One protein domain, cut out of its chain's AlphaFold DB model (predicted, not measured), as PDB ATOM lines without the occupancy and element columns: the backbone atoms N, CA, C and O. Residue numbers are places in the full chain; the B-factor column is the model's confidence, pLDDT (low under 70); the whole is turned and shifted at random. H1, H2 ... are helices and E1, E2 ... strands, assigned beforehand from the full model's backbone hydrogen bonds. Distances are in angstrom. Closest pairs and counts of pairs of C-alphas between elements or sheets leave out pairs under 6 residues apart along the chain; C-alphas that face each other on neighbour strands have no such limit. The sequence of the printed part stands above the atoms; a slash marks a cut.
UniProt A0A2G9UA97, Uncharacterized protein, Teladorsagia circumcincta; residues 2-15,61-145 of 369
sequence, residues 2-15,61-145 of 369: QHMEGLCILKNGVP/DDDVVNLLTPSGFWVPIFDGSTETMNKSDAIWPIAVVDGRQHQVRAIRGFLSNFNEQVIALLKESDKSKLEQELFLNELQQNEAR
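What this domain is: This is residues 2 to 15 and 61 to 145 of the 369 residues of an uncharacterized protein of Teladorsagia circumcincta (UniProt A0A2G9UA97). A strongly twisted sheet, E3-E4-E5, has a smaller hairpin, E1 and E2, near it, and H1 sticks out with residues 126 to 131 and 133 to 145. The printed part has 99 residues, in order E1 E2 E3 E4 E5 H1; both sheets are antiparallel, the class mixed. It is only just compact, close to loose: radius of gyration of the C-alphas 15.1 A, spans 51 by 29 by 25 A.

Where its parts are: Residues 2 to 15 hold no named element. E1 is residues 64 to 68, 12.9 A, from C-alpha 64 at (276.834, 284.846, 187.378); E2 74 to 79, 13.6 A; E3 90 to 97, 20.3 A; E4 103 to 110, 22.1 A; E5 113 to 121, 22.9 A; H1 126 to 145, 28.7 A, to C-alpha 145 at (260.441, 298.133, 212.247).

How they stand to each other: E3, E4 and E5 form a meander, each strand the antiparallel neighbour of the one before, in two hairpins. Within hydrogen-bond range are N 92 and O 107, 2.9 A, and N 118 and O 106, 2.9 A. E3 bends by 54 degrees at residue 94. In the hairpin of E1 and E2, N 65 and O 78 are 2.8 A apart. The closest C-alphas of E1 and E3, Val 65 and Pro 93, are 7.9 A apart. H1, with every O i to N i+4 pair within range, is not on the sheet.

The domain as a whole: The C-alphas farthest apart, Ser 112 and Arg 145, are 51.5 A apart. Residues 16 to 60 are cut out, with 13.0 A between C-alphas 15 and 61. No link between named elements is long. The pLDDT is under 70 at residues 2 to 15, 61 and 110 to 125.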
ATOM      1  N   GLN A   2     253.111 281.675 207.346       37.75
ATOM      2  CA  GLN A   2     252.749 281.868 205.942       37.75
ATOM      3  C   GLN A   2     254.036 281.737 205.128       37.75
ATOM      4  O   GLN A   2     254.995 282.462 205.378       37.75
ATOM      5  N   HIS A   3     254.087 280.765 204.221       37.66
ATOM      6  CA  HIS A   3     255.136 280.711 203.214       37.66
ATOM      7  C   HIS A   3     254.893 281.886 202.265       37.66
ATOM      8  O   HIS A   3     253.876 281.910 201.576       37.66
ATOM      9  N   MET A   4     255.775 282.887 202.280       39.34
ATOM     10  CA  MET A   4     255.765 283.916 201.247       39.34
ATOM     11  C   MET A   4     256.298 283.284 199.966       39.34
ATOM     12  O   MET A   4     257.494 283.047 199.826       39.34
ATOM     13  N   GLU A   5     255.394 282.965 199.044       40.72
ATOM     14  CA  GLU A   5     255.745 282.615 197.671       40.72
ATOM     15  C   GLU A   5     256.188 283.899 196.955       40.72
ATOM     16  O   GLU A   5     255.414 284.574 196.282       40.72
ATOM     17  N   GLY A   6     257.443 284.297 197.176       49.22
ATOM     18  CA  GLY A   6     258.069 285.384 196.435       49.22
ATOM     19  C   GLY A   6     258.349 284.940 195.000       49.22
ATOM     20  O   GLY A   6     259.094 283.990 194.774       49.22
ATOM     21  N   LEU A   7     257.763 285.626 194.018       47.88
ATOM     22  CA  LEU A   7     258.074 285.418 192.606       47.88
ATOM     23  C   LEU A   7     259.492 285.946 192.319       47.88
ATOM     24  O   LEU A   7     259.693 287.147 192.145       47.88
ATOM     25  N   CYS A   8     260.491 285.065 192.285       52.34
ATOM     26  CA  CYS A   8     261.851 285.445 191.904       52.34
ATOM     27  C   CYS A   8     261.940 285.617 190.381       52.34
ATOM     28  O   CYS A   8     261.807 284.651 189.630       52.34
ATOM     29  N   ILE A   9     262.196 286.840 189.912       57.50
ATOM     30  CA  ILE A   9     262.459 287.107 188.493       57.50
ATOM     31  C   ILE A   9     263.952 286.880 188.233       57.50
ATOM     32  O   ILE A   9     264.791 287.691 188.622       57.50
ATOM     33  N   LEU A  10     264.282 285.774 187.567       54.62
ATOM     34  CA  LEU A  10     265.628 285.522 187.053       54.62
ATOM     35  C   LEU A  10     265.870 286.413 185.830       54.62
ATOM     36  O   LEU A  10     265.253 286.236 184.778       54.62
ATOM     37  N   LYS A  11     266.783 287.374 185.955       51.03
ATOM     38  CA  LYS A  11     267.321 288.114 184.810       51.03
ATOM     39  C   LYS A  11     268.469 287.291 184.227       51.03
ATOM     40  O   LYS A  11     269.298 286.811 184.988       51.03
ATOM     41  N   ASN A  12     268.474 287.122 182.903       55.72
ATOM     42  CA  ASN A  12     269.400 286.286 182.112       55.72
ATOM     43  C   ASN A  12     269.004 284.804 181.927       55.72
ATOM     44  O   ASN A  12     269.812 284.011 181.463       55.72
ATOM     45  N   GLY A  13     267.748 284.414 182.185       47.97
ATOM     46  CA  GLY A  13     267.263 283.054 181.870       47.97
ATOM     47  C   GLY A  13     267.123 282.737 180.369       47.97
ATOM     48  O   GLY A  13     266.749 281.622 180.010       47.97
ATOM     49  N   VAL A  14     267.388 283.710 179.490       43.69
ATOM     50  CA  VAL A  14     267.417 283.512 178.038       43.69
ATOM     51  C   VAL A  14     268.885 283.415 177.629       43.69
ATOM     52  O   VAL A  14     269.612 284.386 177.850       43.69
ATOM     53  N   PRO A  15     269.333 282.286 177.054       47.31
ATOM     54  CA  PRO A  15     270.719 282.130 176.636       47.31
ATOM     55  C   PRO A  15     271.089 283.234 175.634       47.31
ATOM     56  O   PRO A  15     270.243 283.605 174.805       47.31
ATOM     57  N   ASP A  61     281.418 287.550 182.014       64.81
ATOM     58  CA  ASP A  61     280.475 287.791 183.123       64.81
ATOM     59  C   ASP A  61     279.135 287.024 183.009       64.81
ATOM     60  O   ASP A  61     278.246 287.198 183.847       64.81
ATOM     61  N   ASP A  62     278.960 286.168 181.995       75.62
ATOM     62  CA  ASP A  62     277.653 285.552 181.694       75.62
ATOM     63  C   ASP A  62     277.253 284.401 182.646       75.62
ATOM     64  O   ASP A  62     276.079 284.026 182.696       75.62
ATOM     65  N   ASP A  63     278.179 283.881 183.461       83.88
ATOM     66  CA  ASP A  63     277.931 282.723 184.340       83.88
ATOM     67  C   ASP A  63     277.448 283.088 185.757       83.88
ATOM     68  O   ASP A  63     277.216 282.208 186.596       83.88
ATOM     69  N   VAL A  64     277.277 284.382 186.055       87.69
ATOM     70  CA  VAL A  64     276.834 284.846 187.378       87.69
ATOM     71  C   VAL A  64     275.314 284.999 187.422       87.69
ATOM     72  O   VAL A  64     274.716 285.870 186.783       87.69
ATOM     73  N   VAL A  65     274.665 284.190 188.259       86.75
ATOM     74  CA  VAL A  65     273.229 284.296 188.529       86.75
ATOM     75  C   VAL A  65     272.999 285.351 189.606       86.75
ATOM     76  O   VAL A  65     273.460 285.224 190.743       86.75
ATOM     77  N   ASN A  66     272.233 286.382 189.251       86.69
ATOM     78  CA  ASN A  66     271.874 287.478 190.145       86.69
ATOM     79  C   ASN A  66     270.411 287.372 190.597       86.69
ATOM     80  O   ASN A  66     269.514 287.117 189.792       86.69
ATOM     81  N   LEU A  67     270.164 287.638 191.879       86.19
ATOM     82  CA  LEU A  67     268.839 287.747 192.480       86.19
ATOM     83  C   LEU A  67     268.496 289.222 192.709       86.19
ATOM     84  O   LEU A  67     269.287 289.962 193.292       86.19
ATOM     85  N   LEU A  68     267.312 289.649 192.269       84.38
ATOM     86  CA  LEU A  68     266.796 290.981 192.575       84.38
ATOM     87  C   LEU A  68     266.212 290.990 193.990       84.38
ATOM     88  O   LEU A  68     265.240 290.287 194.267       84.38
ATOM     89  N   THR A  69     266.791 291.786 194.885       80.75
ATOM     90  CA  THR A  69     266.267 291.963 196.241       80.75
ATOM     91  C   THR A  69     264.991 292.813 196.228       80.75
ATOM     92  O   THR A  69     264.818 293.644 195.332       80.75
ATOM     93  N   PRO A  70     264.121 292.710 197.255       78.19
ATOM     94  CA  PRO A  70     262.961 293.600 197.400       78.19
ATOM     95  C   PRO A  70     263.326 295.092 197.434       78.19
ATOM     96  O   PRO A  70     262.527 295.943 197.061       78.19
ATOM     97  N   SER A  71     264.554 295.410 197.847       75.56
ATOM     98  CA  SER A  71     265.115 296.763 197.848       75.56
ATOM     99  C   SER A  71     265.562 297.267 196.467       75.56
ATOM    100  O   SER A  71     265.991 298.412 196.357       75.56
ATOM    101  N   GLY A  72     265.456 296.450 195.413       84.75
ATOM    102  CA  GLY A  72     265.750 296.839 194.031       84.75
ATOM    103  C   GLY A  72     267.214 296.682 193.607       84.75
ATOM    104  O   GLY A  72     267.592 297.187 192.548       84.75
ATOM    105  N   PHE A  73     268.043 295.988 194.390       81.38
ATOM    106  CA  PHE A  73     269.449 295.738 194.061       81.38
ATOM    107  C   PHE A  73     269.640 294.319 193.513       81.38
ATOM    108  O   PHE A  73     268.990 293.377 193.956       81.38
ATOM    109  N   TRP A  74     270.546 294.158 192.547       86.75
ATOM    110  CA  TRP A  74     270.949 292.844 192.041       86.75
ATOM    111  C   TRP A  74     272.082 292.297 192.907       86.75
ATOM    112  O   TRP A  74     273.122 292.944 193.027       86.75
ATOM    113  N   VAL A  75     271.878 291.128 193.510       84.88
ATOM    114  CA  VAL A  75     272.868 290.446 194.352       84.88
ATOM    115  C   VAL A  75     273.300 289.151 193.663       84.88
ATOM    116  O   VAL A  75     272.431 288.332 193.356       84.88
ATOM    117  N   PRO A  76     274.602 288.926 193.422       87.12
ATOM    118  CA  PRO A  76     275.079 287.661 192.876       87.12
ATOM    119  C   PRO A  76     274.861 286.552 193.909       87.12
ATOM    120  O   PRO A  76     275.349 286.639 195.035       87.12
ATOM    121  N   ILE A  77     274.101 285.522 193.539       87.56
ATOM    122  CA  ILE A  77     273.777 284.386 194.420       87.56
ATOM    123  C   ILE A  77     274.479 283.097 194.006       87.56
ATOM    124  O   ILE A  77     274.587 282.173 194.807       87.56
ATOM    125  N   PHE A  78     274.946 283.005 192.766       88.44
ATOM    126  CA  PHE A  78     275.656 281.835 192.278       88.44
ATOM    127  C   PHE A  78     276.620 282.248 191.171       88.44
ATOM    128  O   PHE A  78     276.257 283.025 190.291       88.44
ATOM    129  N   ASP A  79     277.841 281.729 191.242       89.38
ATOM    130  CA  ASP A  79     278.896 281.939 190.256       89.38
ATOM    131  C   ASP A  79     279.219 280.595 189.594       89.38
ATOM    132  O   ASP A  79     279.886 279.728 190.176       89.38
ATOM    133  N   GLY A  80     278.694 280.424 188.380       87.06
ATOM    134  CA  GLY A  80     278.825 279.204 187.599       87.06
ATOM    135  C   GLY A  80     280.240 278.930 187.102       87.06
ATOM    136  O   GLY A  80     280.561 277.768 186.844       87.06
ATOM    137  N   SER A  81     281.106 279.948 187.064       86.38
ATOM    138  CA  SER A  81     282.476 279.829 186.546       86.38
ATOM    139  C   SER A  81     283.307 278.794 187.309       86.38
ATOM    140  O   SER A  81     284.202 278.154 186.755       86.38
ATOM    141  N   THR A  82     282.987 278.582 188.589       83.56
ATOM    142  CA  THR A  82     283.680 277.608 189.441       83.56
ATOM    143  C   THR A  82     283.221 276.166 189.225       83.56
ATOM    144  O   THR A  82     283.910 275.231 189.642       83.56
ATOM    145  N   GLU A  83     282.065 275.973 188.594       83.38
ATOM    146  CA  GLU A  83     281.424 274.673 188.408       83.38
ATOM    147  C   GLU A  83     281.543 274.168 186.960       83.38
ATOM    148  O   GLU A  83     281.608 272.954 186.723       83.38
ATOM    149  N   THR A  84     281.678 275.083 185.995       85.38
ATOM    150  CA  THR A  84     282.081 274.789 184.615       85.38
ATOM    151  C   THR A  84     283.570 274.443 184.547       85.38
ATOM    152  O   THR A  84     284.417 275.220 184.977       85.38
ATOM    153  N   MET A  85     283.921 273.278 183.990       83.31
ATOM    154  CA  MET A  85     285.333 272.911 183.771       83.31
ATOM    155  C   MET A  85     285.836 273.367 182.401       83.31
ATOM    156  O   MET A  85     287.031 273.608 182.229       83.31
ATOM    157  N   ASN A  86     284.930 273.480 181.429       86.38
ATOM    158  CA  ASN A  86     285.236 273.852 180.055       86.38
ATOM    159  C   ASN A  86     284.464 275.105 179.648       86.38
ATOM    160  O   ASN A  86     283.336 275.306 180.082       86.38
ATOM    161  N   LYS A  87     285.020 275.874 178.704       82.81
ATOM    162  CA  LYS A  87     284.366 277.053 178.100       82.81
ATOM    163  C   LYS A  87     283.071 276.740 177.333       82.81
ATOM    164  O   LYS A  87     282.371 277.646 176.908       82.81
ATOM    165  N   SER A  88     282.818 275.464 177.060       85.50
ATOM    166  CA  SER A  88     281.633 274.965 176.361       85.50
ATOM    167  C   SER A  88     280.589 274.364 177.306       85.50
ATOM    168  O   SER A  88     279.520 273.962 176.840       85.50
ATOM    169  N   ASP A  89     280.888 274.284 178.605       86.19
ATOM    170  CA  ASP A  89     279.900 273.914 179.611       86.19
ATOM    171  C   ASP A  89     278.974 275.114 179.840       86.19
ATOM    172  O   ASP A  89     279.442 276.242 179.952       86.19
ATOM    173  N   ALA A  90     277.667 274.872 179.930       84.31
ATOM    174  CA  ALA A  90     276.694 275.896 180.285       84.31
ATOM    175  C   ALA A  90     275.857 275.436 181.482       84.31
ATOM    176  O   ALA A  90     275.467 274.262 181.582       84.31
ATOM    177  N   ILE A  91     275.561 276.372 182.382       86.31
ATOM    178  CA  ILE A  91     274.718 276.136 183.553       86.31
ATOM    179  C   ILE A  91     273.381 276.840 183.344       86.31
ATOM    180  O   ILE A  91     273.317 278.044 183.123       86.31
ATOM    181  N   TRP A  92     272.297 276.073 183.427       84.56
ATOM    182  CA  TRP A  92     270.942 276.553 183.176       84.56
ATOM    183  C   TRP A  92     270.165 276.603 184.489       84.56
ATOM    184  O   TRP A  92     269.716 275.549 184.958       84.56
ATOM    185  N   PRO A  93     270.003 277.780 185.121       82.38
ATOM    186  CA  PRO A  93     269.241 277.887 186.357       82.38
ATOM    187  C   PRO A  93     267.768 277.544 186.094       82.38
ATOM    188  O   PRO A  93     267.114 278.148 185.249       82.38
ATOM    189  N   ILE A  94     267.244 276.556 186.822       86.88
ATOM    190  CA  ILE A  94     265.840 276.121 186.742       86.88
ATOM    191  C   ILE A  94     265.005 276.876 187.771       86.88
ATOM    192  O   ILE A  94     263.926 277.375 187.472       86.88
ATOM    193  N   ALA A  95     265.483 276.884 189.015       83.69
ATOM    194  CA  ALA A  95     264.750 277.415 190.149       83.69
ATOM    195  C   ALA A  95     265.708 277.810 191.270       83.69
ATOM    196  O   ALA A  95     266.679 277.105 191.556       83.69
ATOM    197  N   VAL A  96     265.370 278.900 191.949       82.44
ATOM    198  CA  VAL A  96     265.943 279.265 193.242       82.44
ATOM    199  C   VAL A  96     264.892 278.912 194.283       82.44
ATOM    200  O   VAL A  96     263.782 279.436 194.248       82.44
ATOM    201  N   VAL A  97     265.202 277.961 195.159       82.69
ATOM    202  CA  VAL A  97     264.305 277.543 196.236       82.69
ATOM    203  C   VAL A  97     264.730 278.265 197.499       82.69
ATOM    204  O   VAL A  97     265.796 277.989 198.056       82.69
ATOM    205  N   ASP A  98     263.876 279.182 197.939       76.56
ATOM    206  CA  ASP A  98     264.056 279.885 199.196       76.56
ATOM    207  C   ASP A  98     263.508 279.027 200.350       76.56
ATOM    208  O   ASP A  98     262.324 278.693 200.415       76.56
ATOM    209  N   GLY A  99     264.398 278.564 201.222       79.00
ATOM    210  CA  GLY A  99     264.097 277.638 202.308       79.00
ATOM    211  C   GLY A  99     265.211 277.654 203.349       79.00
ATOM    212  O   GLY A  99     266.105 278.488 203.296       79.00
ATOM    213  N   ARG A 100     265.214 276.706 204.298       71.56
ATOM    214  CA  ARG A 100     266.258 276.655 205.352       71.56
ATOM    215  C   ARG A 100     267.683 276.504 204.811       71.56
ATOM    216  O   ARG A 100     268.638 276.794 205.518       71.56
ATOM    217  N   GLN A 101     267.802 275.979 203.600       72.44
ATOM    218  CA  GLN A 101     269.039 275.858 202.851       72.44
ATOM    219  C   GLN A 101     268.733 276.470 201.494       72.44
ATOM    220  O   GLN A 101     268.126 275.798 200.661       72.44
ATOM    221  N   HIS A 102     269.034 277.753 201.310       76.69
ATOM    222  CA  HIS A 102     268.863 278.420 200.023       76.69
ATOM    223  C   HIS A 102     269.507 277.553 198.928       76.69
ATOM    224  O   HIS A 102     270.709 277.286 198.969       76.69
ATOM    225  N   GLN A 103     268.694 277.041 198.003       83.31
ATOM    226  CA  GLN A 103     269.124 276.036 197.033       83.31
ATOM    227  C   GLN A 103     268.915 276.567 195.622       83.31
ATOM    228  O   GLN A 103     267.782 276.811 195.208       83.31
ATOM    229  N   VAL A 104     269.995 276.672 194.854       83.25
ATOM    230  CA  VAL A 104     269.912 276.910 193.412       83.25
ATOM    231  C   VAL A 104     269.899 275.554 192.716       83.25
ATOM    232  O   VAL A 104     270.786 274.723 192.916       83.25
ATOM    233  N   ARG A 105     268.853 275.301 191.929       84.19
ATOM    234  CA  ARG A 105     268.745 274.116 191.076       84.19
ATOM    235  C   ARG A 105     269.077 274.524 189.658       84.19
ATOM    236  O   ARG A 105     268.362 275.348 189.085       84.19
ATOM    237  N   ALA A 106     270.112 273.922 189.093       86.50
ATOM    238  CA  ALA A 106     270.508 274.161 187.718       86.50
ATOM    239  C   ALA A 106     270.678 272.845 186.952       86.50
ATOM    240  O   ALA A 106     270.958 271.796 187.537       86.50
ATOM    241  N   ILE A 107     270.493 272.889 185.634       83.38
ATOM    242  CA  ILE A 107     270.900 271.803 184.740       83.38
ATOM    243  C   ILE A 107     272.275 272.158 184.202       83.38
ATOM    244  O   ILE A 107     272.445 273.206 183.577       83.38
ATOM    245  N   ARG A 108     273.247 271.272 184.413       83.31
ATOM    246  CA  ARG A 108     274.524 271.351 183.711       83.31
ATOM    247  C   ARG A 108     274.372 270.616 182.388       83.31
ATOM    248  O   ARG A 108     274.025 269.433 182.362       83.31
ATOM    249  N   GLY A 109     274.578 271.332 181.292       75.62
ATOM    250  CA  GLY A 109     274.430 270.787 179.951       75.62
ATOM    251  C   GLY A 109     275.621 271.143 179.081       75.62
ATOM    252  O   GLY A 109     276.046 272.295 179.030       75.62
ATOM    253  N   PHE A 110     276.116 270.148 178.354       69.88
ATOM    254  CA  PHE A 110     276.765 270.393 177.071       69.88
ATOM    255  C   PHE A 110     275.647 270.457 176.026       69.88
ATOM    256  O   PHE A 110     274.662 269.732 176.178       69.88
ATOM    257  N   LEU A 111     275.780 271.254 174.961       59.25
ATOM    258  CA  LEU A 111     274.740 271.442 173.923       59.25
ATOM    259  C   LEU A 111     274.155 270.134 173.333       59.25
ATOM    260  O   LEU A 111     273.132 270.174 172.655       59.25
ATOM    261  N   SER A 112     274.774 268.978 173.588       50.69
ATOM    262  CA  SER A 112     274.330 267.659 173.140       50.69
ATOM    263  C   SER A 112     273.760 266.726 174.219       50.69
ATOM    264  O   SER A 112     273.181 265.714 173.837       50.69
ATOM    265  N   ASN A 113     273.881 267.004 175.528       50.75
ATOM    266  CA  ASN A 113     273.398 266.108 176.594       50.75
ATOM    267  C   ASN A 113     273.066 266.863 177.900       50.75
ATOM    268  O   ASN A 113     273.963 267.306 178.616       50.75
ATOM    269  N   PHE A 114     271.776 266.937 178.246       53.66
ATOM    270  CA  PHE A 114     271.273 267.455 179.526       53.66
ATOM    271  C   PHE A 114     270.945 266.289 180.466       53.66
ATOM    272  O   PHE A 114     269.822 265.793 180.446       53.66
ATOM    273  N   ASN A 115     271.904 265.812 181.261       47.81
ATOM    274  CA  ASN A 115     271.662 264.643 182.122       47.81
ATOM    275  C   ASN A 115     271.966 264.852 183.609       47.81
ATOM    276  O   ASN A 115     271.647 263.964 184.397       47.81
ATOM    277  N   GLU A 116     272.505 266.003 184.026       55.88
ATOM    278  CA  GLU A 116     272.911 266.195 185.420       55.88
ATOM    279  C   GLU A 116     272.234 267.415 186.059       55.88
ATOM    280  O   GLU A 116     272.438 268.563 185.657       55.88
ATOM    281  N   GLN A 117     271.384 267.145 187.057       59.81
ATOM    282  CA  GLN A 117     270.878 268.175 187.959       59.81
ATOM    283  C   GLN A 117     271.975 268.504 188.959       59.81
ATOM    284  O   GLN A 117     272.344 267.672 189.787       59.81
ATOM    285  N   VAL A 118     272.460 269.734 188.892       60.50
ATOM    286  CA  VAL A 118     273.417 270.265 189.847       60.50
ATOM    287  C   VAL A 118     272.638 270.974 190.945       60.50
ATOM    288  O   VAL A 118     271.879 271.920 190.709       60.50
ATOM    289  N   ILE A 119     272.812 270.474 192.164       59.00
ATOM    290  CA  ILE A 119     272.408 271.162 193.383       59.00
ATOM    291  C   ILE A 119     273.654 271.875 193.890       59.00
ATOM    292  O   ILE A 119     274.479 271.283 194.588       59.00
ATOM    293  N   ALA A 120     273.783 273.145 193.527       57.72
ATOM    294  CA  ALA A 120     274.805 273.994 194.101       57.72
ATOM    295  C   ALA A 120     274.317 274.450 195.478       57.72
ATOM    296  O   ALA A 120     273.450 275.317 195.611       57.72
ATOM    297  N   LEU A 121     274.853 273.823 196.523       55.03
ATOM    298  CA  LEU A 121     274.850 274.434 197.844       55.03
ATOM    299  C   LEU A 121     275.862 275.574 197.777       55.03
ATOM    300  O   LEU A 121     277.041 275.313 197.526       55.03
ATOM    301  N   LEU A 122     275.408 276.818 197.974       58.16
ATOM    302  CA  LEU A 122     276.318 277.945 198.168       58.16
ATOM    303  C   LEU A 122     277.365 277.505 199.192       58.16
ATOM    304  O   LEU A 122     277.015 277.124 200.311       58.16
ATOM    305  N   LYS A 123     278.641 277.483 198.791       53.75
ATOM    306  CA  LYS A 123     279.739 277.173 199.706       53.75
ATOM    307  C   LYS A 123     279.775 278.273 200.757       53.75
ATOM    308  O   LYS A 123     280.411 279.307 200.575       53.75
ATOM    309  N   GLU A 124     279.084 278.029 201.860       52.16
ATOM    310  CA  GLU A 124     279.166 278.811 203.080       52.16
ATOM    311  C   GLU A 124     280.591 278.665 203.620       52.16
ATOM    312  O   GLU A 124     280.906 277.767 204.396       52.16
ATOM    313  N   SER A 125     281.500 279.533 203.179       61.97
ATOM    314  CA  SER A 125     282.685 279.834 203.978       61.97
ATOM    315  C   SER A 125     282.196 280.309 205.346       61.97
ATOM    316  O   SER A 125     281.281 281.129 205.392       61.97
ATOM    317  N   ASP A 126     282.794 279.851 206.450       74.44
ATOM    318  CA  ASP A 126     282.378 280.241 207.813       74.44
ATOM    319  C   ASP A 126     282.286 281.768 207.983       74.44
ATOM    320  O   ASP A 126     281.446 282.286 208.717       74.44
ATOM    321  N   LYS A 127     283.118 282.509 207.240       74.44
ATOM    322  CA  LYS A 127     283.061 283.971 207.169       74.44
ATOM    323  C   LYS A 127     281.817 284.476 206.427       74.44
ATOM    324  O   LYS A 127     281.130 285.356 206.933       74.44
ATOM    325  N   SER A 128     281.524 283.909 205.255       70.88
ATOM    326  CA  SER A 128     280.323 284.234 204.475       70.88
ATOM    327  C   SER A 128     279.056 283.896 205.250       70.88
ATOM    328  O   SER A 128     278.087 284.637 205.177       70.88
ATOM    329  N   LYS A 129     279.078 282.814 206.033       77.56
ATOM    330  CA  LYS A 129     277.971 282.413 206.897       77.56
ATOM    331  C   LYS A 129     277.682 283.465 207.963       77.56
ATOM    332  O   LYS A 129     276.531 283.837 208.141       77.56
ATOM    333  N   LEU A 130     278.721 283.988 208.620       80.94
ATOM    334  CA  LEU A 130     278.564 285.038 209.628       80.94
ATOM    335  C   LEU A 130     278.084 286.361 209.012       80.94
ATOM    336  O   LEU A 130     277.222 287.023 209.581       80.94
ATOM    337  N   GLU A 131     278.622 286.748 207.851       76.00
ATOM    338  CA  GLU A 131     278.204 287.965 207.137       76.00
ATOM    339  C   GLU A 131     276.764 287.848 206.612       76.00
ATOM    340  O   GLU A 131     275.979 288.784 206.752       76.00
ATOM    341  N   GLN A 132     276.383 286.680 206.091       74.50
ATOM    342  CA  GLN A 132     275.018 286.384 205.663       74.50
ATOM    343  C   GLN A 132     274.048 286.353 206.849       74.50
ATOM    344  O   GLN A 132     272.955 286.901 206.752       74.50
ATOM    345  N   GLU A 133     274.441 285.772 207.984       79.56
ATOM    346  CA  GLU A 133     273.635 285.764 209.209       79.56
ATOM    347  C   GLU A 133     273.464 287.179 209.788       79.56
ATOM    348  O   GLU A 133     272.382 287.528 210.260       79.56
ATOM    349  N   LEU A 134     274.497 288.025 209.708       87.06
ATOM    350  CA  LEU A 134     274.409 289.451 210.039       87.06
ATOM    351  C   LEU A 134     273.428 290.182 209.118       87.06
ATOM    352  O   LEU A 134     272.566 290.908 209.609       87.06
ATOM    353  N   PHE A 135     273.519 289.950 207.807       78.06
ATOM    354  CA  PHE A 135     272.641 290.578 206.822       78.06
ATOM    355  C   PHE A 135     271.179 290.140 206.979       78.06
ATOM    356  O   PHE A 135     270.279 290.978 206.988       78.06
ATOM    357  N   LEU A 136     270.925 288.842 207.164       73.88
ATOM    358  CA  LEU A 136     269.578 288.313 207.401       73.88
ATOM    359  C   LEU A 136     268.993 288.823 208.722       73.88
ATOM    360  O   LEU A 136     267.814 289.171 208.765       73.88
ATOM    361  N   ASN A 137     269.806 288.939 209.778       81.88
ATOM    362  CA  ASN A 137     269.375 289.564 211.029       81.88
ATOM    363  C   ASN A 137     268.995 291.035 210.834       81.88
ATOM    364  O   ASN A 137     267.995 291.483 211.391       81.88
ATOM    365  N   GLU A 138     269.767 291.796 210.058       81.75
ATOM    366  CA  GLU A 138     269.443 293.191 209.752       81.75
ATOM    367  C   GLU A 138     268.148 293.296 208.934       81.75
ATOM    368  O   GLU A 138     267.283 294.119 209.241       81.75
ATOM    369  N   LEU A 139     267.956 292.408 207.955       70.56
ATOM    370  CA  LEU A 139     266.733 292.337 207.157       70.56
ATOM    371  C   LEU A 139     265.505 292.036 208.031       70.56
ATOM    372  O   LEU A 139     264.493 292.730 207.939       70.56
ATOM    373  N   GLN A 140     265.617 291.060 208.936       77.50
ATOM    374  CA  GLN A 140     264.544 290.689 209.861       77.50
ATOM    375  C   GLN A 140     264.233 291.815 210.863       77.50
ATOM    376  O   GLN A 140     263.076 292.048 211.216       77.50
ATOM    377  N   GLN A 141     265.250 292.562 211.300       81.06
ATOM    378  CA  GLN A 141     265.056 293.746 212.141       81.06
ATOM    379  C   GLN A 141     264.378 294.893 211.388       81.06
ATOM    380  O   GLN A 141     263.600 295.638 211.989       81.06
ATOM    381  N   ASN A 142     264.637 295.040 210.088       71.88
ATOM    382  CA  ASN A 142     263.975 296.041 209.256       71.88
ATOM    383  C   ASN A 142     262.491 295.713 209.045       71.88
ATOM    384  O   ASN A 142     261.661 296.620 209.101       71.88
ATOM    385  N   GLU A 143     262.131 294.436 208.908       70.75
ATOM    386  CA  GLU A 143     260.727 294.009 208.834       70.75
ATOM    387  C   GLU A 143     259.974 294.318 210.135       70.75
ATOM    388  O   GLU A 143     258.912 294.941 210.106       70.75
ATOM    389  N   ALA A 144     260.571 294.007 211.292       71.81
ATOM    390  CA  ALA A 144     259.975 294.310 212.595       71.81
ATOM    391  C   ALA A 144     259.780 295.819 212.841       71.81
ATOM    392  O   ALA A 144     258.875 296.222 213.573       71.81
ATOM    393  N   ARG A 145     260.613 296.670 212.226       70.88
ATOM    394  CA  ARG A 145     260.441 298.133 212.247       70.88
ATOM    395  C   ARG A 145     259.352 298.602 211.288       70.88
ATOM    396  O   ARG A 145     258.682 299.587 211.581       70.88
TER     397      ARG A 145